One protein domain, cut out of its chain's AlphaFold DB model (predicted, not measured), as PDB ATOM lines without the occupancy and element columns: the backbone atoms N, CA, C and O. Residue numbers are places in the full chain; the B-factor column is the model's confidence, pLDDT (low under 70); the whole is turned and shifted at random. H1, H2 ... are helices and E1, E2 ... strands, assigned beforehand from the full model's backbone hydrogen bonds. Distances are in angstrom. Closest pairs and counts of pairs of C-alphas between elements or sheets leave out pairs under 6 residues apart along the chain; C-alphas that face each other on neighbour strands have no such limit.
ATOM      1  N   SER A   8      64.304  31.698  35.004       64.62
ATOM      2  CA  SER A   8      65.191  31.222  33.938       64.62
ATOM      3  C   SER A   8      64.560  31.286  32.544       64.62
ATOM      4  O   SER A   8      65.263  31.533  31.569       64.62
ATOM      5  N   PHE A   9      63.235  31.142  32.419       66.56
ATOM      6  CA  PHE A   9      62.563  31.282  31.125       66.56
ATOM      7  C   PHE A   9      62.635  32.722  30.606       66.56
ATOM      8  O   PHE A   9      62.824  32.939  29.414       66.56
ATOM      9  N   LYS A  10      62.523  33.718  31.496       66.38
ATOM     10  CA  LYS A  10      62.695  35.127  31.121       66.38
ATOM     11  C   LYS A  10      64.119  35.366  30.620       66.38
ATOM     12  O   LYS A  10      64.295  35.956  29.564       66.38
ATOM     13  N   TYR A  11      65.123  34.878  31.345       66.38
ATOM     14  CA  TYR A  11      66.524  35.069  30.966       66.38
ATOM     15  C   TYR A  11      66.860  34.443  29.603       66.38
ATOM     16  O   TYR A  11      67.575  35.038  28.802       66.38
ATOM     17  N   ASN A  12      66.287  33.277  29.304       68.94
ATOM     18  CA  ASN A  12      66.578  32.558  28.065       68.94
ATOM     19  C   ASN A  12      65.837  33.101  26.830       68.94
ATOM     20  O   ASN A  12      66.293  32.860  25.716       68.94
ATOM     21  N   TYR A  13      64.703  33.793  27.002       68.88
ATOM     22  CA  TYR A  13      63.813  34.154  25.883       68.88
ATOM     23  C   TYR A  13      63.331  35.616  25.871       68.88
ATOM     24  O   TYR A  13      62.566  35.988  24.987       68.88
ATOM     25  N   ALA A  14      63.732  36.431  26.850       66.56
ATOM     26  CA  ALA A  14      63.345  37.840  26.995       66.56
ATOM     27  C   ALA A  14      64.479  38.693  27.605       66.56
ATOM     28  O   ALA A  14      64.228  39.555  28.449       66.56
ATOM     29  N   SER A  15      65.740  38.395  27.267       65.62
ATOM     30  CA  SER A  15      66.922  39.080  27.818       65.62
ATOM     31  C   SER A  15      67.463  40.211  26.938       65.62
ATOM     32  O   SER A  15      68.271  41.008  27.418       65.62
ATOM     33  N   GLY A  16      67.020  40.326  25.682       68.75
ATOM     34  CA  GLY A  16      67.375  41.434  24.801       68.75
ATOM     35  C   GLY A  16      66.667  42.739  25.174       68.75
ATOM     36  O   GLY A  16      65.564  42.745  25.714       68.75
ATOM     37  N   LYS A  17      67.290  43.877  24.836       62.41
ATOM     38  CA  LYS A  17      66.852  45.234  25.229       62.41
ATOM     39  C   LYS A  17      65.448  45.630  24.721       62.41
ATOM     40  O   LYS A  17      64.927  46.637  25.177       62.41
ATOM     41  N   ASN A  18      64.852  44.842  23.817       74.12
ATOM     42  CA  ASN A  18      63.506  45.022  23.250       74.12
ATOM     43  C   ASN A  18      62.708  43.703  23.137       74.12
ATOM     44  O   ASN A  18      61.668  43.670  22.471       74.12
ATOM     45  N   ASP A  19      63.188  42.615  23.742       78.75
ATOM     46  CA  ASP A  19      62.479  41.338  23.698       78.75
ATOM     47  C   ASP A  19      61.358  41.337  24.731       78.75
ATOM     48  O   ASP A  19      61.533  41.784  25.862       78.75
ATOM     49  N   TRP A  20      60.200  40.807  24.348       83.31
ATOM     50  CA  TRP A  20      59.046  40.705  25.229       83.31
ATOM     51  C   TRP A  20      58.484  39.294  25.203       83.31
ATOM     52  O   TRP A  20      58.490  38.605  24.181       83.31
ATOM     53  N   VAL A  21      57.919  38.870  26.332       86.12
ATOM     54  CA  VAL A  21      57.237  37.576  26.437       86.12
ATOM     55  C   VAL A  21      55.884  37.767  27.095       86.12
ATOM     56  O   VAL A  21      55.772  38.249  28.219       86.12
ATOM     57  N   LYS A  22      54.827  37.317  26.409       88.75
ATOM     58  CA  LYS A  22      53.467  37.264  26.954       88.75
ATOM     59  C   LYS A  22      53.070  35.821  27.224       88.75
ATOM     60  O   LYS A  22      53.023  34.994  26.317       88.75
ATOM     61  N   VAL A  23      52.743  35.536  28.477       89.94
ATOM     62  CA  VAL A  23      52.272  34.228  28.925       89.94
ATOM     63  C   VAL A  23      50.759  34.264  29.028       89.94
ATOM     64  O   VAL A  23      50.189  35.036  29.802       89.94
ATOM     65  N   TYR A  24      50.113  33.382  28.276       93.56
ATOM     66  CA  TYR A  24      48.669  33.211  28.298       93.56
ATOM     67  C   TYR A  24      48.290  31.872  28.930       93.56
ATOM     68  O   TYR A  24      48.996  30.875  28.781       93.56
ATOM     69  N   ARG A  25      47.149  31.836  29.619       94.75
ATOM     70  CA  ARG A  25      46.590  30.621  30.220       94.75
ATOM     71  C   ARG A  25      45.133  30.451  29.805       94.75
ATOM     72  O   ARG A  25      44.365  31.408  29.850       94.75
ATOM     73  N   CYS A  26      44.757  29.236  29.416       96.44
ATOM     74  CA  CYS A  26      43.358  28.890  29.176       96.44
ATOM     75  C   CYS A  26      42.549  29.045  30.469       96.44
ATOM     76  O   CYS A  26      42.981  28.585  31.528       96.44
ATOM     77  N   SER A  27      41.388  29.691  30.369       94.56
ATOM     78  CA  SER A  27      40.500  29.939  31.512       94.56
ATOM     79  C   SER A  27      39.856  28.656  32.045       94.56
ATOM     80  O   SER A  27      39.522  28.589  33.224       94.56
ATOM     81  N   TYR A  28      39.702  27.634  31.196       97.00
ATOM     82  CA  TYR A  28      39.059  26.381  31.572       97.00
ATOM     83  C   TYR A  28      39.992  25.496  32.424       97.00
ATOM     84  O   TYR A  28      41.086  25.133  31.962       97.00
ATOM     85  N   PRO A  29      39.587  25.099  33.648       95.25
ATOM     86  CA  PRO A  29      40.413  24.276  34.526       95.25
ATOM     87  C   PRO A  29      40.849  22.958  33.876       95.25
ATOM     88  O   PRO A  29      40.068  22.247  33.250       95.25
ATOM     89  N   GLY A  30      42.132  22.618  34.013       95.81
ATOM     90  CA  GLY A  30      42.690  21.360  33.504       95.81
ATOM     91  C   GLY A  30      42.908  21.288  31.985       95.81
ATOM     92  O   GLY A  30      43.595  20.371  31.535       95.81
ATOM     93  N   ALA A  31      42.423  22.258  31.198       97.38
ATOM     94  CA  ALA A  31      42.602  22.270  29.741       97.38
ATOM     95  C   ALA A  31      44.082  22.233  29.334       97.38
ATOM     96  O   ALA A  31      44.468  21.445  28.478       97.38
ATOM     97  N   GLY A  32      44.933  23.015  30.008       96.19
ATOM     98  CA  GLY A  32      46.370  23.031  29.723       96.19
ATOM     99  C   GLY A  32      47.049  21.671  29.924       96.19
ATOM    100  O   GLY A  32      47.892  21.291  29.117       96.19
ATOM    101  N   LYS A  33      46.652  20.906  30.953       97.12
ATOM    102  CA  LYS A  33      47.194  19.558  31.191       97.12
ATOM    103  C   LYS A  33      46.763  18.597  30.082       97.12
ATOM    104  O   LYS A  33      47.607  17.923  29.511       97.12
ATOM    105  N   LYS A  34      45.472  18.588  29.740       98.25
ATOM    106  CA  LYS A  34      44.933  17.755  28.653       98.25
ATOM    107  C   LYS A  34      45.602  18.054  27.307       98.25
ATOM    108  O   LYS A  34      45.996  17.132  26.602       98.25
ATOM    109  N   ALA A  35      45.778  19.336  26.983       98.06
ATOM    110  CA  ALA A  35      46.486  19.764  25.783       98.06
ATOM    111  C   ALA A  35      47.938  19.252  25.775       98.06
ATOM    112  O   ALA A  35      48.377  18.678  24.783       98.06
ATOM    113  N   ALA A  36      48.668  19.401  26.888       97.12
ATOM    114  CA  ALA A  36      50.043  18.914  27.009       97.12
ATOM    115  C   ALA A  36      50.142  17.387  26.856       97.12
ATOM    116  O   ALA A  36      50.978  16.904  26.095       97.12
ATOM    117  N   ASP A  37      49.265  16.637  27.527       98.06
ATOM    118  CA  ASP A  37      49.219  15.173  27.449       98.06
ATOM    119  C   ASP A  37      48.943  14.708  26.003       98.06
ATOM    120  O   ASP A  37      49.579  13.776  25.506       98.06
ATOM    121  N   TRP A  38      48.050  15.403  25.288       98.06
ATOM    122  CA  TRP A  38      47.773  15.118  23.881       98.06
ATOM    123  C   TRP A  38      48.980  15.401  22.977       98.06
ATOM    124  O   TRP A  38      49.279  14.585  22.105       98.06
ATOM    125  N   VAL A  39      49.692  16.518  23.185       97.50
ATOM    126  CA  VAL A  39      50.900  16.851  22.406       97.50
ATOM    127  C   VAL A  39      51.969  15.790  22.589       97.50
ATOM    128  O   VAL A  39      52.481  15.294  21.589       97.50
ATOM    129  N   LYS A  40      52.262  15.391  23.832       96.62
ATOM    130  CA  LYS A  40      53.246  14.336  24.113       96.62
ATOM    131  C   LYS A  40      52.926  13.061  23.341       96.62
ATOM    132  O   LYS A  40      53.743  12.579  22.571       96.62
ATOM    133  N   LYS A  41      51.679  12.593  23.428       96.75
ATOM    134  CA  LYS A  41      51.228  11.380  22.731       96.75
ATOM    135  C   LYS A  41      51.325  11.461  21.197       96.75
ATOM    136  O   LYS A  41      51.426  10.424  20.549       96.75
ATOM    137  N   ASN A  42      51.215  12.652  20.605       96.44
ATOM    138  CA  ASN A  42      51.070  12.813  19.154       96.44
ATOM    139  C   ASN A  42      52.285  13.413  18.444       96.44
ATOM    140  O   ASN A  42      52.334  13.313  17.224       96.44
ATOM    141  N   TYR A  43      53.208  14.056  19.158       95.12
ATOM    142  CA  TYR A  43      54.350  14.760  18.567       95.12
ATOM    143  C   TYR A  43      55.698  14.346  19.148       95.12
ATOM    144  O   TYR A  43      56.690  14.368  18.419       95.12
ATOM    145  N   GLU A  44      55.755  13.960  20.421       92.62
ATOM    146  CA  GLU A  44      57.005  13.549  21.058       92.62
ATOM    147  C   GLU A  44      57.495  12.231  20.449       92.62
ATOM    148  O   GLU A  44      56.719  11.294  20.273       92.62
ATOM    149  N   ASN A  45      58.780  12.173  20.090       92.94
ATOM    150  CA  ASN A  45      59.411  11.004  19.461       92.94
ATOM    151  C   ASN A  45      58.726  10.531  18.161       92.94
ATOM    152  O   ASN A  45      58.721   9.344  17.843       92.94
ATOM    153  N   THR A  46      58.154  11.462  17.390       92.31
ATOM    154  CA  THR A  46      57.552  11.179  16.076       92.31
ATOM    155  C   THR A  46      58.392  11.742  14.929       92.31
ATOM    156  O   THR A  46      59.226  12.622  15.115       92.31
ATOM    157  N   ASN A  47      58.141  11.270  13.706       92.75
ATOM    158  CA  ASN A  47      58.802  11.735  12.481       92.75
ATOM    159  C   ASN A  47      58.044  12.878  11.769       92.75
ATOM    160  O   ASN A  47      58.200  13.081  10.559       92.75
ATOM    161  N   HIS A  48      57.186  13.607  12.491       92.06
ATOM    162  CA  HIS A  48      56.458  14.754  11.950       92.06
ATOM    163  C   HIS A  48      57.427  15.874  11.555       92.06
ATOM    164  O   HIS A  48      58.340  16.219  12.301       92.06
ATOM    165  N   ARG A  49      57.238  16.454  10.365       93.69
ATOM    166  CA  ARG A  49      58.165  17.452   9.813       93.69
ATOM    167  C   ARG A  49      57.689  18.867  10.108       93.69
ATOM    168  O   ARG A  49      56.506  19.167   9.953       93.69
ATOM    169  N   TYR A  50      58.609  19.752  10.482       92.75
ATOM    170  CA  TYR A  50      58.287  21.165  10.653       92.75
ATOM    171  C   TYR A  50      58.135  21.840   9.280       92.75
ATOM    172  O   TYR A  50      59.104  21.949   8.535       92.75
ATOM    173  N   LEU A  51      56.914  22.244   8.930       93.88
ATOM    174  CA  LEU A  51      56.581  22.963   7.700       93.88
ATOM    175  C   LEU A  51      55.215  23.651   7.851       93.88
ATOM    176  O   LEU A  51      54.222  23.022   8.234       93.88
ATOM    177  N   VAL A  52      55.151  24.938   7.505       93.06
ATOM    178  CA  VAL A  52      53.902  25.711   7.529       93.06
ATOM    179  C   VAL A  52      52.993  25.228   6.401       93.06
ATOM    180  O   VAL A  52      53.334  25.318   5.227       93.06
ATOM    181  N   THR A  53      51.832  24.683   6.763       93.19
ATOM    182  CA  THR A  53      50.856  24.123   5.818       93.19
ATOM    183  C   THR A  53      49.436  24.499   6.226       93.19
ATOM    184  O   THR A  53      49.146  24.679   7.409       93.19
ATOM    185  N   LEU A  54      48.540  24.592   5.239       92.94
ATOM    186  CA  LEU A  54      47.148  25.016   5.435       92.94
ATOM    187  C   LEU A  54      46.262  23.946   6.089       92.94
ATOM    188  O   LEU A  54      45.241  24.267   6.692       92.94
ATOM    189  N   ASN A  55      46.612  22.664   5.954       94.00
ATOM    190  CA  ASN A  55      45.805  21.577   6.502       94.00
ATOM    191  C   ASN A  55      46.039  21.464   8.012       94.00
ATOM    192  O   ASN A  55      47.012  20.844   8.441       94.00
ATOM    193  N   LEU A  56      45.143  22.036   8.817       92.62
ATOM    194  CA  LEU A  56      45.252  22.048  10.278       92.62
ATOM    195  C   LEU A  56      44.944  20.704  10.954       92.62
ATOM    196  O   LEU A  56      45.262  20.541  12.128       92.62
ATOM    197  N   ASN A  57      44.358  19.735  10.249       92.25
ATOM    198  CA  ASN A  57      43.971  18.445  10.834       92.25
ATOM    199  C   ASN A  57      45.057  17.376  10.647       92.25
ATOM    200  O   ASN A  57      45.231  16.510  11.500       92.25
ATOM    201  N   SER A  58      45.833  17.453   9.564       93.44
ATOM    202  CA  SER A  58      46.942  16.527   9.316       93.44
ATOM    203  C   SER A  58      48.094  16.736  10.302       93.44
ATOM    204  O   SER A  58      48.441  17.870  10.620       93.44
ATOM    205  N   LYS A  59      48.749  15.655  10.737       93.50
ATOM    206  CA  LYS A  59      49.946  15.714  11.596       93.50
ATOM    207  C   LYS A  59      51.271  15.601  10.834       93.50
ATOM    208  O   LYS A  59      52.312  15.908  11.398       93.50
ATOM    209  N   LYS A  60      51.241  15.225   9.545       93.12
ATOM    210  CA  LYS A  60      52.439  14.981   8.710       93.12
ATOM    211  C   LYS A  60      53.415  16.165   8.712       93.12
ATOM    212  O   LYS A  60      54.621  15.972   8.852       93.12
ATOM    213  N   PHE A  61      52.862  17.367   8.569       94.56
ATOM    214  CA  PHE A  61      53.580  18.635   8.630       94.56
ATOM    215  C   PHE A  61      53.023  19.486   9.763       94.56
ATOM    216  O   PHE A  61      51.802  19.585   9.900       94.56
ATOM    217  N   THR A  62      53.881  20.108  10.565       94.62
ATOM    218  CA  THR A  62      53.466  20.894  11.730       94.62
ATOM    219  C   THR A  62      54.225  22.213  11.854       94.62
ATOM    220  O   THR A  62      55.267  22.401  11.239       94.62
ATOM    221  N   TYR A  63      53.681  23.138  12.639       95.00
ATOM    222  CA  TYR A  63      54.321  24.395  13.024       95.00
ATOM    223  C   TYR A  63      53.806  24.831  14.400       95.00
ATOM    224  O   TYR A  63      52.793  24.311  14.878       95.00
ATOM    225  N   CYS A  64      54.500  25.766  15.052       92.69
ATOM    226  CA  CYS A  64      54.293  26.113  16.463       92.69
ATOM    227  C   CYS A  64      52.816  26.317  16.864       92.69
ATOM    228  O   CYS A  64      52.321  25.663  17.781       92.69
ATOM    229  N   THR A  65      52.076  27.164  16.152       95.88
ATOM    230  CA  THR A  65      50.663  27.455  16.450       95.88
ATOM    231  C   THR A  65      49.706  26.343  16.046       95.88
ATOM    232  O   THR A  65      48.667  26.187  16.686       95.88
ATOM    233  N   LYS A  66      50.047  25.527  15.044       96.06
ATOM    234  CA  LYS A  66      49.250  24.350  14.681       96.06
ATOM    235  C   LYS A  66      49.280  23.283  15.771       96.06
ATOM    236  O   LYS A  66      48.227  22.730  16.076       96.06
ATOM    237  N   ILE A  67      50.428  23.068  16.417       96.69
ATOM    238  CA  ILE A  67      50.525  22.168  17.577       96.69
ATOM    239  C   ILE A  67      49.561  22.631  18.677       96.69
ATOM    240  O   ILE A  67      48.787  21.826  19.186       96.69
ATOM    241  N   ILE A  68      49.549  23.932  18.997       97.06
ATOM    242  CA  ILE A  68      48.639  24.508  20.002       97.06
ATOM    243  C   ILE A  68      47.175  24.308  19.588       97.06
ATOM    244  O   ILE A  68      46.376  23.819  20.386       97.06
ATOM    245  N   TYR A  69      46.820  24.641  18.345       96.94
ATOM    246  CA  TYR A  69      45.464  24.462  17.820       96.94
ATOM    247  C   TYR A  69      44.983  23.010  17.952       96.94
ATOM    248  O   TYR A  69      43.911  22.760  18.502       96.94
ATOM    249  N   GLN A  70      45.788  22.048  17.498       97.19
ATOM    250  CA  GLN A  70      45.435  20.628  17.516       97.19
ATOM    251  C   GLN A  70      45.376  20.069  18.941       97.19
ATOM    252  O   GLN A  70      44.472  19.297  19.252       97.19
ATOM    253  N   ALA A  71      46.274  20.506  19.826       98.00
ATOM    254  CA  ALA A  71      46.268  20.114  21.231       98.00
ATOM    255  C   ALA A  71      44.957  20.477  21.932       98.00
ATOM    256  O   ALA A  71      44.399  19.667  22.670       98.00
ATOM    257  N   TYR A  72      44.440  21.681  21.683       98.00
ATOM    258  CA  TYR A  72      43.169  22.104  22.260       98.00
ATOM    259  C   TYR A  72      41.978  21.462  21.541       98.00
ATOM    260  O   TYR A  72      41.130  20.864  22.207       98.00
ATOM    261  N   LYS A  73      41.953  21.471  20.202       97.12
ATOM    262  CA  LYS A  73      40.860  20.879  19.417       97.12
ATOM    263  C   LYS A  73      40.661  19.391  19.701       97.12
ATOM    264  O   LYS A  73      39.540  18.965  19.935       97.12
ATOM    265  N   PHE A  74      41.733  18.604  19.695       97.38
ATOM    266  CA  PHE A  74      41.644  17.144  19.789       97.38
ATOM    267  C   PHE A  74      41.963  16.600  21.184       97.38
ATOM    268  O   PHE A  74      41.527  15.503  21.523       97.38
ATOM    269  N   GLY A  75      42.726  17.336  21.995       97.75
ATOM    270  CA  GLY A  75      43.089  16.916  23.351       97.75
ATOM    271  C   GLY A  75      42.167  17.446  24.445       97.75
ATOM    272  O   GLY A  75      42.001  16.791  25.472       97.75
ATOM    273  N   VAL A  76      41.564  18.624  24.252       97.94
ATOM    274  CA  VAL A  76      40.711  19.262  25.267       97.94
ATOM    275  C   VAL A  76      39.237  19.134  24.905       97.94
ATOM    276  O   VAL A  76      38.470  18.560  25.676       97.94
ATOM    277  N   SER A  77      38.841  19.699  23.764       97.31
ATOM    278  CA  SER A  77      37.481  19.659  23.224       97.31
ATOM    279  C   SER A  77      37.479  20.222  21.806       97.31
ATOM    280  O   SER A  77      38.093  21.263  21.564       97.31
ATOM    281  N   GLU A  78      36.708  19.626  20.895       95.88
ATOM    282  CA  GLU A  78      36.575  20.137  19.523       95.88
ATOM    283  C   GLU A  78      36.012  21.562  19.466       95.88
ATOM    284  O   GLU A  78      36.302  22.303  18.529       95.88
ATOM    285  N   LYS A  79      35.256  21.962  20.499       96.19
ATOM    286  CA  LYS A  79      34.663  23.298  20.651       96.19
ATOM    287  C   LYS A  79      35.593  24.306  21.337       96.19
ATOM    288  O   LYS A  79      35.191  25.441  21.558       96.19
ATOM    289  N   SER A  80      36.815  23.916  21.709       97.00
ATOM    290  CA  SER A  80      37.751  24.806  22.416       97.00
ATOM    291  C   SER A  80      38.367  25.886  21.530       97.00
ATOM    292  O   SER A  80      38.766  26.943  22.024       97.00
ATOM    293  N   VAL A  81      38.415  25.638  20.222       96.62
ATOM    294  CA  VAL A  81      38.938  26.555  19.213       96.62
ATOM    295  C   VAL A  81      38.002  26.611  18.008       96.62
ATOM    296  O   VAL A  81      37.285  25.653  17.719       96.62
ATOM    297  N   LYS A  82      38.021  27.730  17.280       94.88
ATOM    298  CA  LYS A  82      37.311  27.898  16.006       94.88
ATOM    299  C   LYS A  82      37.703  26.798  15.031       94.88
ATOM    300  O   LYS A  82      38.870  26.444  14.926       94.88
ATOM    301  N   SER A  83      36.728  26.250  14.315       87.62
ATOM    302  CA  SER A  83      37.006  25.284  13.258       87.62
ATOM    303  C   SER A  83      37.343  26.019  11.966       87.62
ATOM    304  O   SER A  83      36.635  26.946  11.584       87.62
ATOM    305  N   TYR A  84      38.392  25.573  11.283       84.44
ATOM    306  CA  TYR A  84      38.766  26.058   9.958       84.44
ATOM    307  C   TYR A  84      38.910  24.881   8.997       84.44
ATOM    308  O   TYR A  84      39.256  23.778   9.424       84.44
ATOM    309  N   GLY A  85      38.679  25.130   7.707       76.06
ATOM    310  CA  GLY A  85      39.020  24.197   6.631       76.06
ATOM    311  C   GLY A  85      40.524  24.216   6.339       76.06
ATOM    312  O   GLY A  85      41.304  23.505   6.969       76.06
ATOM    313  N   LEU A  86      40.939  25.053   5.387       86.81
ATOM    314  CA  LEU A  86      42.344  25.308   5.058       86.81
ATOM    315  C   LEU A  86      42.745  26.691   5.579       86.81
ATOM    316  O   LEU A  86      42.156  27.690   5.175       86.81
ATOM    317  N   HIS A  87      43.707  26.759   6.503       91.12
ATOM    318  CA  HIS A  87      44.063  28.013   7.171       91.12
ATOM    319  C   HIS A  87      45.462  27.974   7.807       91.12
ATOM    320  O   HIS A  87      45.917  26.925   8.265       91.12
ATOM    321  N   ILE A  88      46.136  29.126   7.876       92.50
ATOM    322  CA  ILE A  88      47.373  29.312   8.652       92.50
ATOM    323  C   ILE A  88      47.061  30.180   9.867       92.50
ATOM    324  O   ILE A  88      46.559  31.290   9.725       92.50
ATOM    325  N   ILE A  89      47.405  29.697  11.062       93.44
ATOM    326  CA  ILE A  89      47.204  30.448  12.302       93.44
ATOM    327  C   ILE A  89      48.501  31.169  12.664       93.44
ATOM    328  O   ILE A  89      49.482  30.539  13.053       93.44
ATOM    329  N   SER A  90      48.509  32.497  12.570       92.19
ATOM    330  CA  SER A  90      49.650  33.309  13.008       92.19
ATOM    331  C   SER A  90      49.855  33.223  14.533       92.19
ATOM    332  O   SER A  90      48.865  33.218  15.274       92.19
ATOM    333  N   PRO A  91      51.109  33.231  15.035       91.31
ATOM    334  CA  PRO A  91      51.414  33.361  16.466       91.31
ATOM    335  C   PRO A  91      50.678  34.508  17.160       91.31
ATOM    336  O   PRO A  91      50.239  34.355  18.294       91.31
ATOM    337  N   TYR A  92      50.471  35.628  16.466       89.62
ATOM    338  CA  TYR A  92      49.778  36.793  17.019       89.62
ATOM    339  C   TYR A  92      48.256  36.630  17.089       89.62
ATOM    340  O   TYR A  92      47.615  37.259  17.929       89.62
ATOM    341  N   ALA A  93      47.686  35.759  16.254       91.44
ATOM    342  CA  ALA A  93      46.245  35.532  16.159       91.44
ATOM    343  C   ALA A  93      45.764  34.344  17.007       91.44
ATOM    344  O   ALA A  93      44.564  34.181  17.214       91.44
ATOM    345  N   ILE A  94      46.665  33.488  17.512       92.81
ATOM    346  CA  ILE A  94      46.291  32.225  18.175       92.81
ATOM    347  C   ILE A  94      45.293  32.421  19.323       92.81
ATOM    348  O   ILE A  94      44.371  31.625  19.463       92.81
ATOM    349  N   LYS A  95      45.410  33.504  20.101       93.38
ATOM    350  CA  LYS A  95      44.491  33.795  21.214       93.38
ATOM    351  C   LYS A  95      43.041  33.989  20.748       93.38
ATOM    352  O   LYS A  95      42.126  33.537  21.431       93.38
ATOM    353  N   ASP A  96      42.840  34.570  19.564       93.75
ATOM    354  CA  ASP A  96      41.524  34.929  19.013       93.75
ATOM    355  C   ASP A  96      40.792  33.716  18.413       93.75
ATOM    356  O   ASP A  96      39.642  33.802  17.967       93.75
ATOM    357  N   ASN A  97      41.471  32.565  18.398       94.75
ATOM    358  CA  ASN A  97      40.928  31.293  17.952       94.75
ATOM    359  C   ASN A  97      40.197  30.543  19.067       94.75
ATOM    360  O   ASN A  97      39.429  29.644  18.752       94.75
ATOM    361  N   PHE A  98      40.415  30.878  20.341       97.19
ATOM    362  CA  PHE A  98      39.818  30.159  21.468       97.19
ATOM    363  C   PHE A  98      38.390  30.635  21.741       97.19
ATOM    364  O   PHE A  98      38.122  31.835  21.796       97.19
ATOM    365  N   ILE A  99      37.478  29.684  21.937       96.56
ATOM    366  CA  ILE A  99      36.043  29.927  22.157       96.56
ATOM    367  C   ILE A  99      35.732  29.766  23.648       96.56
ATOM    368  O   ILE A  99      36.405  29.002  24.336       96.56
ATOM    369  N   ASP A 100      34.728  30.472  24.172       95.56
ATOM    370  CA  ASP A 100      34.264  30.259  25.549       95.56
ATOM    371  C   ASP A 100      33.827  28.798  25.782       95.56
ATOM    372  O   ASP A 100      33.212  28.193  24.903       95.56
ATOM    373  N   PRO A 101      34.133  28.203  26.951       96.19
ATOM    374  CA  PRO A 101      34.820  28.776  28.121       96.19
ATOM    375  C   PRO A 101      36.367  28.697  28.076       96.19
ATOM    376  O   PRO A 101      37.040  28.925  29.080       96.19
ATOM    377  N   TYR A 102      36.964  28.361  26.932       97.75
ATOM    378  CA  TYR A 102      38.392  28.061  26.772       97.75
ATOM    379  C   TYR A 102      39.277  29.272  26.445       97.75
ATOM    380  O   TYR A 102      40.475  29.094  26.217       97.75
ATOM    381  N   LYS A 103      38.743  30.500  26.448       96.88
ATOM    382  CA  LYS A 103      39.516  31.711  26.126       96.88
ATOM    383  C   LYS A 103      40.835  31.788  26.890       96.88
ATOM    384  O   LYS A 103      40.913  31.492  28.090       96.88
ATOM    385  N   LEU A 104      41.870  32.224  26.180       95.88
ATOM    386  CA  LEU A 104      43.174  32.504  26.758       95.88
ATOM    387  C   LEU A 104      43.158  33.868  27.457       95.88
ATOM    388  O   LEU A 104      42.742  34.865  26.873       95.88
ATOM    389  N   ARG A 105      43.656  33.920  28.692       94.81
ATOM    390  CA  ARG A 105      43.868  35.160  29.447       94.81
ATOM    391  C   ARG A 105      45.355  35.421  29.599       94.81
ATOM    392  O   ARG A 105      46.113  34.491  29.877       94.81
ATOM    393  N   LEU A 106      45.768  36.673  29.414       93.69
ATOM    394  CA  LEU A 106      47.126  37.099  29.734       93.69
ATOM    395  C   LEU A 106      47.322  36.950  31.245       93.69
ATOM    396  O   LEU A 106      46.541  37.492  32.021       93.69
ATOM    397  N   VAL A 107      48.334  36.191  31.654       92.62
ATOM    398  CA  VAL A 107      48.664  35.994  33.075       92.62
ATOM    399  C   VAL A 107      50.012  36.591  33.447       92.62
ATOM    400  O   VAL A 107      50.267  36.814  34.627       92.62
ATOM    401  N   LYS A 108      50.881  36.841  32.464       88.31
ATOM    402  CA  LYS A 108      52.147  37.535  32.678       88.31
ATOM    403  C   LYS A 108      52.628  38.190  31.392       88.31
ATOM    404  O   LYS A 108      52.455  37.622  30.317       88.31
ATOM    405  N   ALA A 109      53.239  39.355  31.521       87.44
ATOM    406  CA  ALA A 109      53.990  40.016  30.467       87.44
ATOM    407  C   ALA A 109      55.348  40.416  31.047       87.44
ATOM    408  O   ALA A 109      55.418  40.781  32.224       87.44
ATOM    409  N   TYR A 110      56.391  40.285  30.238       80.56
ATOM    410  CA  TYR A 110      57.752  40.714  30.528       80.56
ATOM    411  C   TYR A 110      58.222  41.625  29.410       80.56
ATOM    412  O   TYR A 110      57.843  41.321  28.249       80.56
TER     413      TYR A 110
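This is residues 8 to 110 of the 110 residues of an uncharacterized protein of Staphylococcus aureus (UniProt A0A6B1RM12). Two helices, H2 and H3, cross nearly at right angles as the core, with long loops beside them; a two-stranded ribbon, E1 with E2, leads from this body towards the small helix H1 at the far end. The short helix H4 lies off to one side of the core, near H3, with the C-alphas of Thr 65 and Ile 94 6.7 A apart. The printed part has 103 residues with four named helices and two named strands, in the order H1, E1, H2, H3, H4, E2; the sheet, E1 - E2, is antiparallel. The class is mixed, helices and strands, with under half of the residues in named elements. The whole is compact, with a radius of gyration of the C-alphas of 14.3 A and spans of 38 by 31 by 24 A.

H1, residues 8 to 13, begins at C-alpha 8 (65.191, 31.222, 33.938). E1 is residues 22 to 26, 13.3 A long. H2, residues 31 to 43, measures 17.9 A, and H3, residues 64 to 75, 16.0 A. H4 is residues 94 to 97. E2, residues 104 to 109, 13.7 A long, ends at C-alpha 109 (53.990, 40.016, 30.467).

H2 and H3 touch, closest at the C-alphas of Ala 35 and Ala 71, 4.6 A apart, and are only just about perpendicular at 71 degrees. H3 and H4 are close but not clearly touching; their closest C-alphas, Thr 65 and Ile 94, are 6.7 A apart. E1 and E2 are antiparallel at 149 degrees, with N 23 and O 108 at 2.8 A and N 105 and O 25 at 2.9 A, within hydrogen-bond range. H1 is apart from H2, H3, H4 and E2. In H1, H2 and H3 every O i to N i+4 pair is within hydrogen-bond range; H4 is too short for one.

The C-alphas farthest apart, of Lys 17 and Glu 78, are 39.7 A apart. The printed part has no cut. The links H2 to H3 and H3 to H4 are long; in the first, residues 49 to 50 pair with residues 61 to 62, parallel. Mean pLDDT of the printed part is 90.9, with residues 8 to 17 under 70.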